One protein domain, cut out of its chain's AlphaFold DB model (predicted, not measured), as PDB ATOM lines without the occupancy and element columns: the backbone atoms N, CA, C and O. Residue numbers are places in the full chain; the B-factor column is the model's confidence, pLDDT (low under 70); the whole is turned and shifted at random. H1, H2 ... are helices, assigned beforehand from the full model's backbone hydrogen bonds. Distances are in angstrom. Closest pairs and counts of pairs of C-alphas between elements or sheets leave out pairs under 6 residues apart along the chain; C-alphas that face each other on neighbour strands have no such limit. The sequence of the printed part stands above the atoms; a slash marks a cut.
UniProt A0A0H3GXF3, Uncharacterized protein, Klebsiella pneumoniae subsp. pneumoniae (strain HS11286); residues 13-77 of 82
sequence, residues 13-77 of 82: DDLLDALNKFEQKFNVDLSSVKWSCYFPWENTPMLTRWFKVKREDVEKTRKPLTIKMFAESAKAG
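AT A GLANCE: This is residues 13 to 77 of the 82 residues of an uncharacterized protein of Klebsiella pneumoniae subsp. pneumoniae (strain HS11286) (UniProt A0A0H3GXF3). A loose, rod-like model with two ends: the longest helix, H1, and H5 run the same way at one end with little contact, and short helices H2, H3 and H4 cluster at the other. Residues 27 to 39 and 60 to 66 join the ends; residues 13 to 18 of H1 stick out. The printed part has 65 residues with five named helices, H1 to H5 in order, and no named strand: all helix, radius of gyration of the C-alphas 14.1 A, spans 41 by 20 by 18 A.

HOW THE PARTS SIT: H1, residues 13 to 26, and H5, residues 67 to 76, are close but not clearly touching, closest at the C-alphas of Phe 26 and Ala 74, 5.4 A, at a shallow tilt of 21 degrees. H2, residues 40 to 43, touches H4, residues 55 to 59; their closest C-alphas, Trp 41 and Val 58, are 6.0 A apart. H3, residues 46 to 51, is close but not clearly touching to H4, closest at the C-alphas of Arg 49 and Arg 55, 7.3 A. H1 and H3 are apart. In H1, H3, H4 and H5 every O i to N i+4 pair is within hydrogen-bond range; H2 is too short for one.

IN THESE COORDINATES: H1 measures 19.8 A from C-alpha 13 at (170.331, 189.971, 237.849); H5 measures 14.3 A, ending at C-alpha 76 at (179.902, 165.968, 236.702).

THE WHOLE: The C-alphas farthest apart, Phe 51 and Lys 75, are 42.6 A apart. The link from H1 to H2 is long. The printed part has no cut, and no printed residue is under 70 in pLDDT.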
ATOM      1  N   ASP A  13     168.945 189.517 237.748       94.60
ATOM      2  CA  ASP A  13     170.331 189.971 237.849       94.60
ATOM      3  C   ASP A  13     171.156 189.096 238.801       94.60
ATOM      4  O   ASP A  13     172.245 188.659 238.424       94.60
ATOM      5  N   ASP A  14     170.608 188.762 239.972       96.00
ATOM      6  CA  ASP A  14     171.236 187.837 240.922       96.00
ATOM      7  C   ASP A  14     171.415 186.440 240.314       96.00
ATOM      8  O   ASP A  14     172.481 185.829 240.436       96.00
ATOM      9  N   LEU A  15     170.388 185.930 239.624       95.92
ATOM     10  CA  LEU A  15     170.454 184.634 238.958       95.92
ATOM     11  C   LEU A  15     171.507 184.648 237.848       95.92
ATOM     12  O   LEU A  15     172.326 183.735 237.782       95.92
ATOM     13  N   LEU A  16     171.528 185.677 237.001       95.95
ATOM     14  CA  LEU A  16     172.509 185.786 235.924       95.95
ATOM     15  C   LEU A  16     173.949 185.843 236.460       95.95
ATOM     16  O   LEU A  16     174.828 185.158 235.937       95.95
ATOM     17  N   ASP A  17     174.198 186.622 237.515       97.82
ATOM     18  CA  ASP A  17     175.506 186.671 238.178       97.82
ATOM     19  C   ASP A  17     175.888 185.306 238.778       97.82
ATOM     20  O   ASP A  17     177.018 184.836 238.603       97.82
ATOM     21  N   ALA A  18     174.939 184.616 239.417       96.78
ATOM     22  CA  ALA A  18     175.154 183.275 239.954       96.78
ATOM     23  C   ALA A  18     175.485 182.246 238.859       96.78
ATOM     24  O   ALA A  18     176.403 181.445 239.047       96.78
ATOM     25  N   LEU A  19     174.794 182.286 237.713       97.75
ATOM     26  CA  LEU A  19     175.068 181.418 236.563       97.75
ATOM     27  C   LEU A  19     176.478 181.661 236.014       97.75
ATOM     28  O   LEU A  19     177.255 180.715 235.907       97.75
ATOM     29  N   ASN A  20     176.852 182.920 235.774       98.02
ATOM     30  CA  ASN A  20     178.188 183.269 235.280       98.02
ATOM     31  C   ASN A  20     179.294 182.784 236.231       98.02
ATOM     32  O   ASN A  20     180.300 182.208 235.807       98.02
ATOM     33  N   LYS A  21     179.109 182.984 237.543       98.29
ATOM     34  CA  LYS A  21     180.040 182.489 238.567       98.29
ATOM     35  C   LYS A  21     180.096 180.966 238.589       98.29
ATOM     36  O   LYS A  21     181.178 180.412 238.770       98.29
ATOM     37  N   PHE A  22     178.963 180.291 238.414       98.32
ATOM     38  CA  PHE A  22     178.890 178.836 238.361       98.32
ATOM     39  C   PHE A  22     179.668 178.274 237.166       98.32
ATOM     40  O   PHE A  22     180.522 177.407 237.371       98.32
ATOM     41  N   GLU A  23     179.444 178.800 235.958       98.12
ATOM     42  CA  GLU A  23     180.153 178.367 234.746       98.12
ATOM     43  C   GLU A  23     181.666 178.475 234.929       98.12
ATOM     44  O   GLU A  23     182.396 177.503 234.738       98.12
ATOM     45  N   GLN A  24     182.137 179.633 235.399       97.75
ATOM     46  CA  GLN A  24     183.561 179.889 235.611       97.75
ATOM     47  C   GLN A  24     184.153 179.026 236.728       97.75
ATOM     48  O   GLN A  24     185.265 178.512 236.602       97.75
ATOM     49  N   LYS A  25     183.434 178.872 237.846       98.26
ATOM     50  CA  LYS A  25     183.947 178.175 239.031       98.26
ATOM     51  C   LYS A  25     184.027 176.668 238.830       98.26
ATOM     52  O   LYS A  25     184.961 176.048 239.338       98.26
ATOM     53  N   PHE A  26     183.040 176.093 238.148       97.93
ATOM     54  CA  PHE A  26     182.902 174.646 237.985       97.93
ATOM     55  C   PHE A  26     183.237 174.159 236.573       97.93
ATOM     56  O   PHE A  26     183.193 172.954 236.335       97.93
ATOM     57  N   ASN A  27     183.606 175.068 235.664       97.35
ATOM     58  CA  ASN A  27     183.893 174.777 234.258       97.35
ATOM     59  C   ASN A  27     182.757 173.978 233.597       97.35
ATOM     60  O   ASN A  27     182.983 172.978 232.917       97.35
ATOM     61  N   VAL A  28     181.523 174.405 233.864       98.23
ATOM     62  CA  VAL A  28     180.311 173.830 233.283       98.23
ATOM     63  C   VAL A  28     179.798 174.802 232.237       98.23
ATOM     64  O   VAL A  28     179.442 175.918 232.585       98.23
ATOM     65  N   ASP A  29     179.748 174.373 230.982       97.13
ATOM     66  CA  ASP A  29     179.156 175.157 229.898       97.13
ATOM     67  C   ASP A  29     177.624 175.100 229.986       97.13
ATOM     68  O   ASP A  29     177.034 174.014 229.954       97.13
ATOM     69  N   LEU A  30     176.987 176.266 230.112       97.45
ATOM     70  CA  LEU A  30     175.536 176.417 230.109       97.45
ATOM     71  C   LEU A  30     174.999 177.030 228.803       97.45
ATOM     72  O   LEU A  30     173.790 177.240 228.673       97.45
ATOM     73  N   SER A  31     175.854 177.289 227.810       96.14
ATOM     74  CA  SER A  31     175.454 177.907 226.538       96.14
ATOM     75  C   SER A  31     174.476 177.048 225.728       96.14
ATOM     76  O   SER A  31     173.629 177.580 225.010       96.14
ATOM     77  N   SER A  32     174.550 175.721 225.868       94.05
ATOM     78  CA  SER A  32     173.662 174.772 225.188       94.05
ATOM     79  C   SER A  32     172.396 174.427 225.977       94.05
ATOM     80  O   SER A  32     171.603 173.601 225.520       94.05
ATOM     81  N   VAL A  33     172.210 174.999 227.169       96.24
ATOM     82  CA  VAL A  33     171.051 174.704 228.018       96.24
ATOM     83  C   VAL A  33     169.783 175.227 227.358       96.24
ATOM     84  O   VAL A  33     169.700 176.379 226.928       96.24
ATOM     85  N   LYS A  34     168.747 174.386 227.309       96.11
ATOM     86  CA  LYS A  34     167.422 174.769 226.808       96.11
ATOM     87  C   LYS A  34     166.680 175.602 227.846       96.11
ATOM     88  O   LYS A  34     165.717 175.150 228.460       96.11
ATOM     89  N   TRP A  35     167.098 176.854 228.017       95.83
ATOM     90  CA  TRP A  35     166.513 177.777 228.992       95.83
ATOM     91  C   TRP A  35     165.002 177.971 228.836       95.83
ATOM     92  O   TRP A  35     164.323 178.238 229.820       95.83
ATOM     93  N   SER A  36     164.447 177.734 227.645       95.09
ATOM     94  CA  SER A  36     162.999 177.698 227.412       95.09
ATOM     95  C   SER A  36     162.246 176.668 228.258       95.09
ATOM     96  O   SER A  36     161.043 176.808 228.429       95.09
ATOM     97  N   CYS A  37     162.911 175.636 228.779       96.15
ATOM     98  CA  CYS A  37     162.290 174.666 229.675       96.15
ATOM     99  C   CYS A  37     162.149 175.197 231.109       96.15
ATOM    100  O   CYS A  37     161.232 174.778 231.810       96.15
ATOM    101  N   TYR A  38     163.002 176.135 231.528       96.59
ATOM    102  CA  TYR A  38     163.010 176.710 232.880       96.59
ATOM    103  C   TYR A  38     162.400 178.113 232.935       96.59
ATOM    104  O   TYR A  38     161.768 178.469 233.915       96.59
ATOM    105  N   PHE A  39     162.538 178.898 231.871       96.01
ATOM    106  CA  PHE A  39     162.019 180.261 231.752       96.01
ATOM    107  C   PHE A  39     161.249 180.400 230.431       96.01
ATOM    108  O   PHE A  39     161.685 181.096 229.506       96.01
ATOM    109  N   PRO A  40     160.137 179.656 230.260       95.94
ATOM    110  CA  PRO A  40     159.448 179.565 228.975       95.94
ATOM    111  C   PRO A  40     158.868 180.910 228.541       95.94
ATOM    112  O   PRO A  40     158.887 181.229 227.350       95.94
ATOM    113  N   TRP A  41     158.392 181.732 229.483       95.15
ATOM    114  CA  TRP A  41     157.867 183.053 229.161       95.15
ATOM    115  C   TRP A  41     158.968 183.945 228.604       95.15
ATOM    116  O   TRP A  41     158.822 184.445 227.492       95.15
ATOM    117  N   GLU A  42     160.096 184.054 229.302       92.75
ATOM    118  CA  GLU A  42     161.272 184.848 228.937       92.75
ATOM    119  C   GLU A  42     161.887 184.407 227.600       92.75
ATOM    120  O   GLU A  42     162.464 185.234 226.891       92.75
ATOM    121  N   ASN A  43     161.677 183.150 227.203       93.86
ATOM    122  CA  ASN A  43     162.109 182.591 225.920       93.86
ATOM    123  C   ASN A  43     161.002 182.565 224.843       93.86
ATOM    124  O   ASN A  43     161.259 182.211 223.693       93.86
ATOM    125  N   THR A  44     159.770 182.973 225.163       94.14
ATOM    126  CA  THR A  44     158.688 183.093 224.174       94.14
ATOM    127  C   THR A  44     158.891 184.356 223.326       94.14
ATOM    128  O   THR A  44     159.073 185.428 223.902       94.14
ATOM    129  N   PRO A  45     158.810 184.309 221.983       94.14
ATOM    130  CA  PRO A  45     158.941 185.503 221.142       94.14
ATOM    131  C   PRO A  45     157.909 186.593 221.471       94.14
ATOM    132  O   PRO A  45     156.739 186.286 221.711       94.14
ATOM    133  N   MET A  46     158.302 187.874 221.413       92.53
ATOM    134  CA  MET A  46     157.433 188.998 221.820       92.53
ATOM    135  C   MET A  46     156.081 189.036 221.093       92.53
ATOM    136  O   MET A  46     155.048 189.213 221.733       92.53
ATOM    137  N   LEU A  47     156.056 188.793 219.777       92.83
ATOM    138  CA  LEU A  47     154.804 188.752 219.005       92.83
ATOM    139  C   LEU A  47     153.855 187.646 219.492       92.83
ATOM    140  O   LEU A  47     152.640 187.829 219.511       92.83
ATOM    141  N   THR A  48     154.402 186.505 219.913       91.29
ATOM    142  CA  THR A  48     153.614 185.407 220.481       91.29
ATOM    143  C   THR A  48     153.049 185.808 221.844       91.29
ATOM    144  O   THR A  48     151.856 185.608 222.072       91.29
ATOM    145  N   ARG A  49     153.857 186.449 222.706       92.25
ATOM    146  CA  ARG A  49     153.416 186.949 224.023       92.25
ATOM    147  C   ARG A  49     152.268 187.953 223.929       92.25
ATOM    148  O   ARG A  49     151.391 187.936 224.779       92.25
ATOM    149  N   TRP A  50     152.282 188.841 222.934       89.74
ATOM    150  CA  TRP A  50     151.287 189.917 222.839       89.74
ATOM    151  C   TRP A  50     149.955 189.484 222.232       89.74
ATOM    152  O   TRP A  50     148.923 190.036 222.599       89.74
ATOM    153  N   PHE A  51     149.959 188.510 221.318       91.48
ATOM    154  CA  PHE A  51     148.766 188.220 220.513       91.48
ATOM    155  C   PHE A  51     148.251 186.784 220.607       91.48
ATOM    156  O   PHE A  51     147.164 186.518 220.099       91.48
ATOM    157  N   LYS A  52     149.004 185.840 221.190       89.73
ATOM    158  CA  LYS A  52     148.672 184.407 221.071       89.73
ATOM    159  C   LYS A  52     148.530 183.658 222.385       89.73
ATOM    160  O   LYS A  52     147.774 182.694 222.428       89.73
ATOM    161  N   VAL A  53     149.266 184.039 223.423       91.37
ATOM    162  CA  VAL A  53     149.367 183.231 224.645       91.37
ATOM    163  C   VAL A  53     149.291 184.092 225.894       91.37
ATOM    164  O   VAL A  53     149.706 185.247 225.892       91.37
ATOM    165  N   LYS A  54     148.788 183.507 226.980       93.47
ATOM    166  CA  LYS A  54     148.856 184.103 228.314       93.47
ATOM    167  C   LYS A  54     150.110 183.616 229.025       93.47
ATOM    168  O   LYS A  54     150.466 182.446 228.905       93.47
ATOM    169  N   ARG A  55     150.737 184.502 229.800       94.30
ATOM    170  CA  ARG A  55     151.935 184.190 230.593       94.30
ATOM    171  C   ARG A  55     151.738 182.970 231.486       94.30
ATOM    172  O   ARG A  55     152.505 182.021 231.390       94.30
ATOM    173  N   GLU A  56     150.653 182.965 232.250       94.30
ATOM    174  CA  GLU A  56     150.290 181.885 233.174       94.30
ATOM    175  C   GLU A  56     150.212 180.518 232.479       94.30
ATOM    176  O   GLU A  56     150.658 179.514 233.024       94.30
ATOM    177  N   ASP A  57     149.661 180.460 231.264       94.68
ATOM    178  CA  ASP A  57     149.523 179.204 230.522       94.68
ATOM    179  C   ASP A  57     150.865 178.705 229.978       94.68
ATOM    180  O   ASP A  57     151.105 177.500 229.936       94.68
ATOM    181  N   VAL A  58     151.759 179.624 229.610       94.11
ATOM    182  CA  VAL A  58     153.127 179.299 229.190       94.11
ATOM    183  C   VAL A  58     153.944 178.786 230.379       94.11
ATOM    184  O   VAL A  58     154.582 177.738 230.289       94.11
ATOM    185  N   GLU A  59     153.893 179.482 231.513       95.52
ATOM    186  CA  GLU A  59     154.680 179.150 232.705       95.52
ATOM    187  C   GLU A  59     154.222 177.860 233.394       95.52
ATOM    188  O   GLU A  59     155.044 177.192 234.009       95.52
ATOM    189  N   LYS A  60     152.971 177.412 233.213       94.50
ATOM    190  CA  LYS A  60     152.522 176.079 233.670       94.50
ATOM    191  C   LYS A  60     153.321 174.915 233.072       94.50
ATOM    192  O   LYS A  60     153.317 173.828 233.638       94.50
ATOM    193  N   THR A  61     153.967 175.116 231.922       92.52
ATOM    194  CA  THR A  61     154.766 174.077 231.241       92.52
ATOM    195  C   THR A  61     156.224 174.032 231.703       92.52
ATOM    196  O   THR A  61     156.991 173.174 231.263       92.52
ATOM    197  N   ARG A  62     156.609 174.957 232.586       95.69
ATOM    198  CA  ARG A  62     157.957 175.109 233.118       95.69
ATOM    199  C   ARG A  62     158.408 173.885 233.916       95.69
ATOM    200  O   ARG A  62     157.653 173.319 234.704       95.69
ATOM    201  N   LYS A  63     159.693 173.557 233.794       96.68
ATOM    202  CA  LYS A  63     160.422 172.678 234.709       96.68
ATOM    203  C   LYS A  63     161.082 173.489 235.832       96.68
ATOM    204  O   LYS A  63     161.553 174.601 235.573       96.68
ATOM    205  N   PRO A  64     161.169 172.943 237.053       96.85
ATOM    206  CA  PRO A  64     161.916 173.580 238.127       96.85
ATOM    207  C   PRO A  64     163.403 173.673 237.774       96.85
ATOM    208  O   PRO A  64     163.960 172.737 237.197       96.85
ATOM    209  N   LEU A  65     164.037 174.793 238.120       97.34
ATOM    210  CA  LEU A  65     165.483 174.971 238.023       97.34
ATOM    211  C   LEU A  65     166.045 174.973 239.441       97.34
ATOM    212  O   LEU A  65     166.005 175.993 240.125       97.34
ATOM    213  N   THR A  66     166.528 173.822 239.902       97.22
ATOM    214  CA  THR A  66     166.862 173.645 241.318       97.22
ATOM    215  C   THR A  66     168.354 173.688 241.594       97.22
ATOM    216  O   THR A  66     169.187 173.360 240.749       97.22
ATOM    217  N   ILE A  67     168.709 174.026 242.831       95.98
ATOM    218  CA  ILE A  67     170.102 174.038 243.307       95.98
ATOM    219  C   ILE A  67     170.743 172.649 243.191       95.98
ATOM    220  O   ILE A  67     171.933 172.532 242.890       95.98
ATOM    221  N   LYS A  68     169.959 171.582 243.376       97.55
ATOM    222  CA  LYS A  68     170.393 170.197 243.183       97.55
ATOM    223  C   LYS A  68     170.959 169.975 241.787       97.55
ATOM    224  O   LYS A  68     172.017 169.362 241.657       97.55
ATOM    225  N   MET A  69     170.300 170.519 240.763       97.97
ATOM    226  CA  MET A  69     170.739 170.369 239.378       97.97
ATOM    227  C   MET A  69     172.121 170.985 239.153       97.97
ATOM    228  O   MET A  69     172.975 170.380 238.500       97.97
ATOM    229  N   PHE A  70     172.375 172.148 239.757       97.44
ATOM    230  CA  PHE A  70     173.692 172.785 239.744       97.44
ATOM    231  C   PHE A  70     174.729 171.964 240.506       97.44
ATOM    232  O   PHE A  70     175.818 171.734 239.986       97.44
ATOM    233  N   ALA A  71     174.405 171.478 241.707       96.95
ATOM    234  CA  ALA A  71     175.328 170.676 242.509       96.95
ATOM    235  C   ALA A  71     175.754 169.383 241.787       96.95
ATOM    236  O   ALA A  71     176.937 169.035 241.766       96.95
ATOM    237  N   GLU A  72     174.806 168.686 241.161       98.07
ATOM    238  CA  GLU A  72     175.085 167.475 240.389       98.07
ATOM    239  C   GLU A  72     175.880 167.775 239.112       98.07
ATOM    240  O   GLU A  72     176.852 167.078 238.817       98.07
ATOM    241  N   SER A  73     175.531 168.848 238.399       98.36
ATOM    242  CA  SER A  73     176.237 169.269 237.182       98.36
ATOM    243  C   SER A  73     177.670 169.727 237.468       98.36
ATOM    244  O   SER A  73     178.594 169.369 236.739       98.36
ATOM    245  N   ALA A  74     177.891 170.437 238.578       98.06
ATOM    246  CA  ALA A  74     179.223 170.801 239.056       98.06
ATOM    247  C   ALA A  74     180.073 169.564 239.358       98.06
ATOM    248  O   ALA A  74     181.233 169.493 238.960       98.06
ATOM    249  N   LYS A  75     179.491 168.557 240.022       97.89
ATOM    250  CA  LYS A  75     180.178 167.288 240.298       97.89
ATOM    251  C   LYS A  75     180.528 166.530 239.013       97.89
ATOM    252  O   LYS A  75     181.551 165.851 238.973       97.89
ATOM    253  N   ALA A  76     179.686 166.622 237.987       97.76
ATOM    254  CA  ALA A  76     179.902 165.968 236.702       97.76
ATOM    255  C   ALA A  76     180.804 166.758 235.736       97.76
ATOM    256  O   ALA A  76     181.245 166.188 234.738       97.76
ATOM    257  N   GLY A  77     181.057 168.044 236.001       96.74
ATOM    258  CA  GLY A  77     181.795 168.937 235.101       96.74
ATOM    259  C   GLY A  77     181.047 169.257 233.802       96.74
ATOM    260  O   GLY A  77     181.673 169.598 232.804       96.74
TER     261      GLY A  77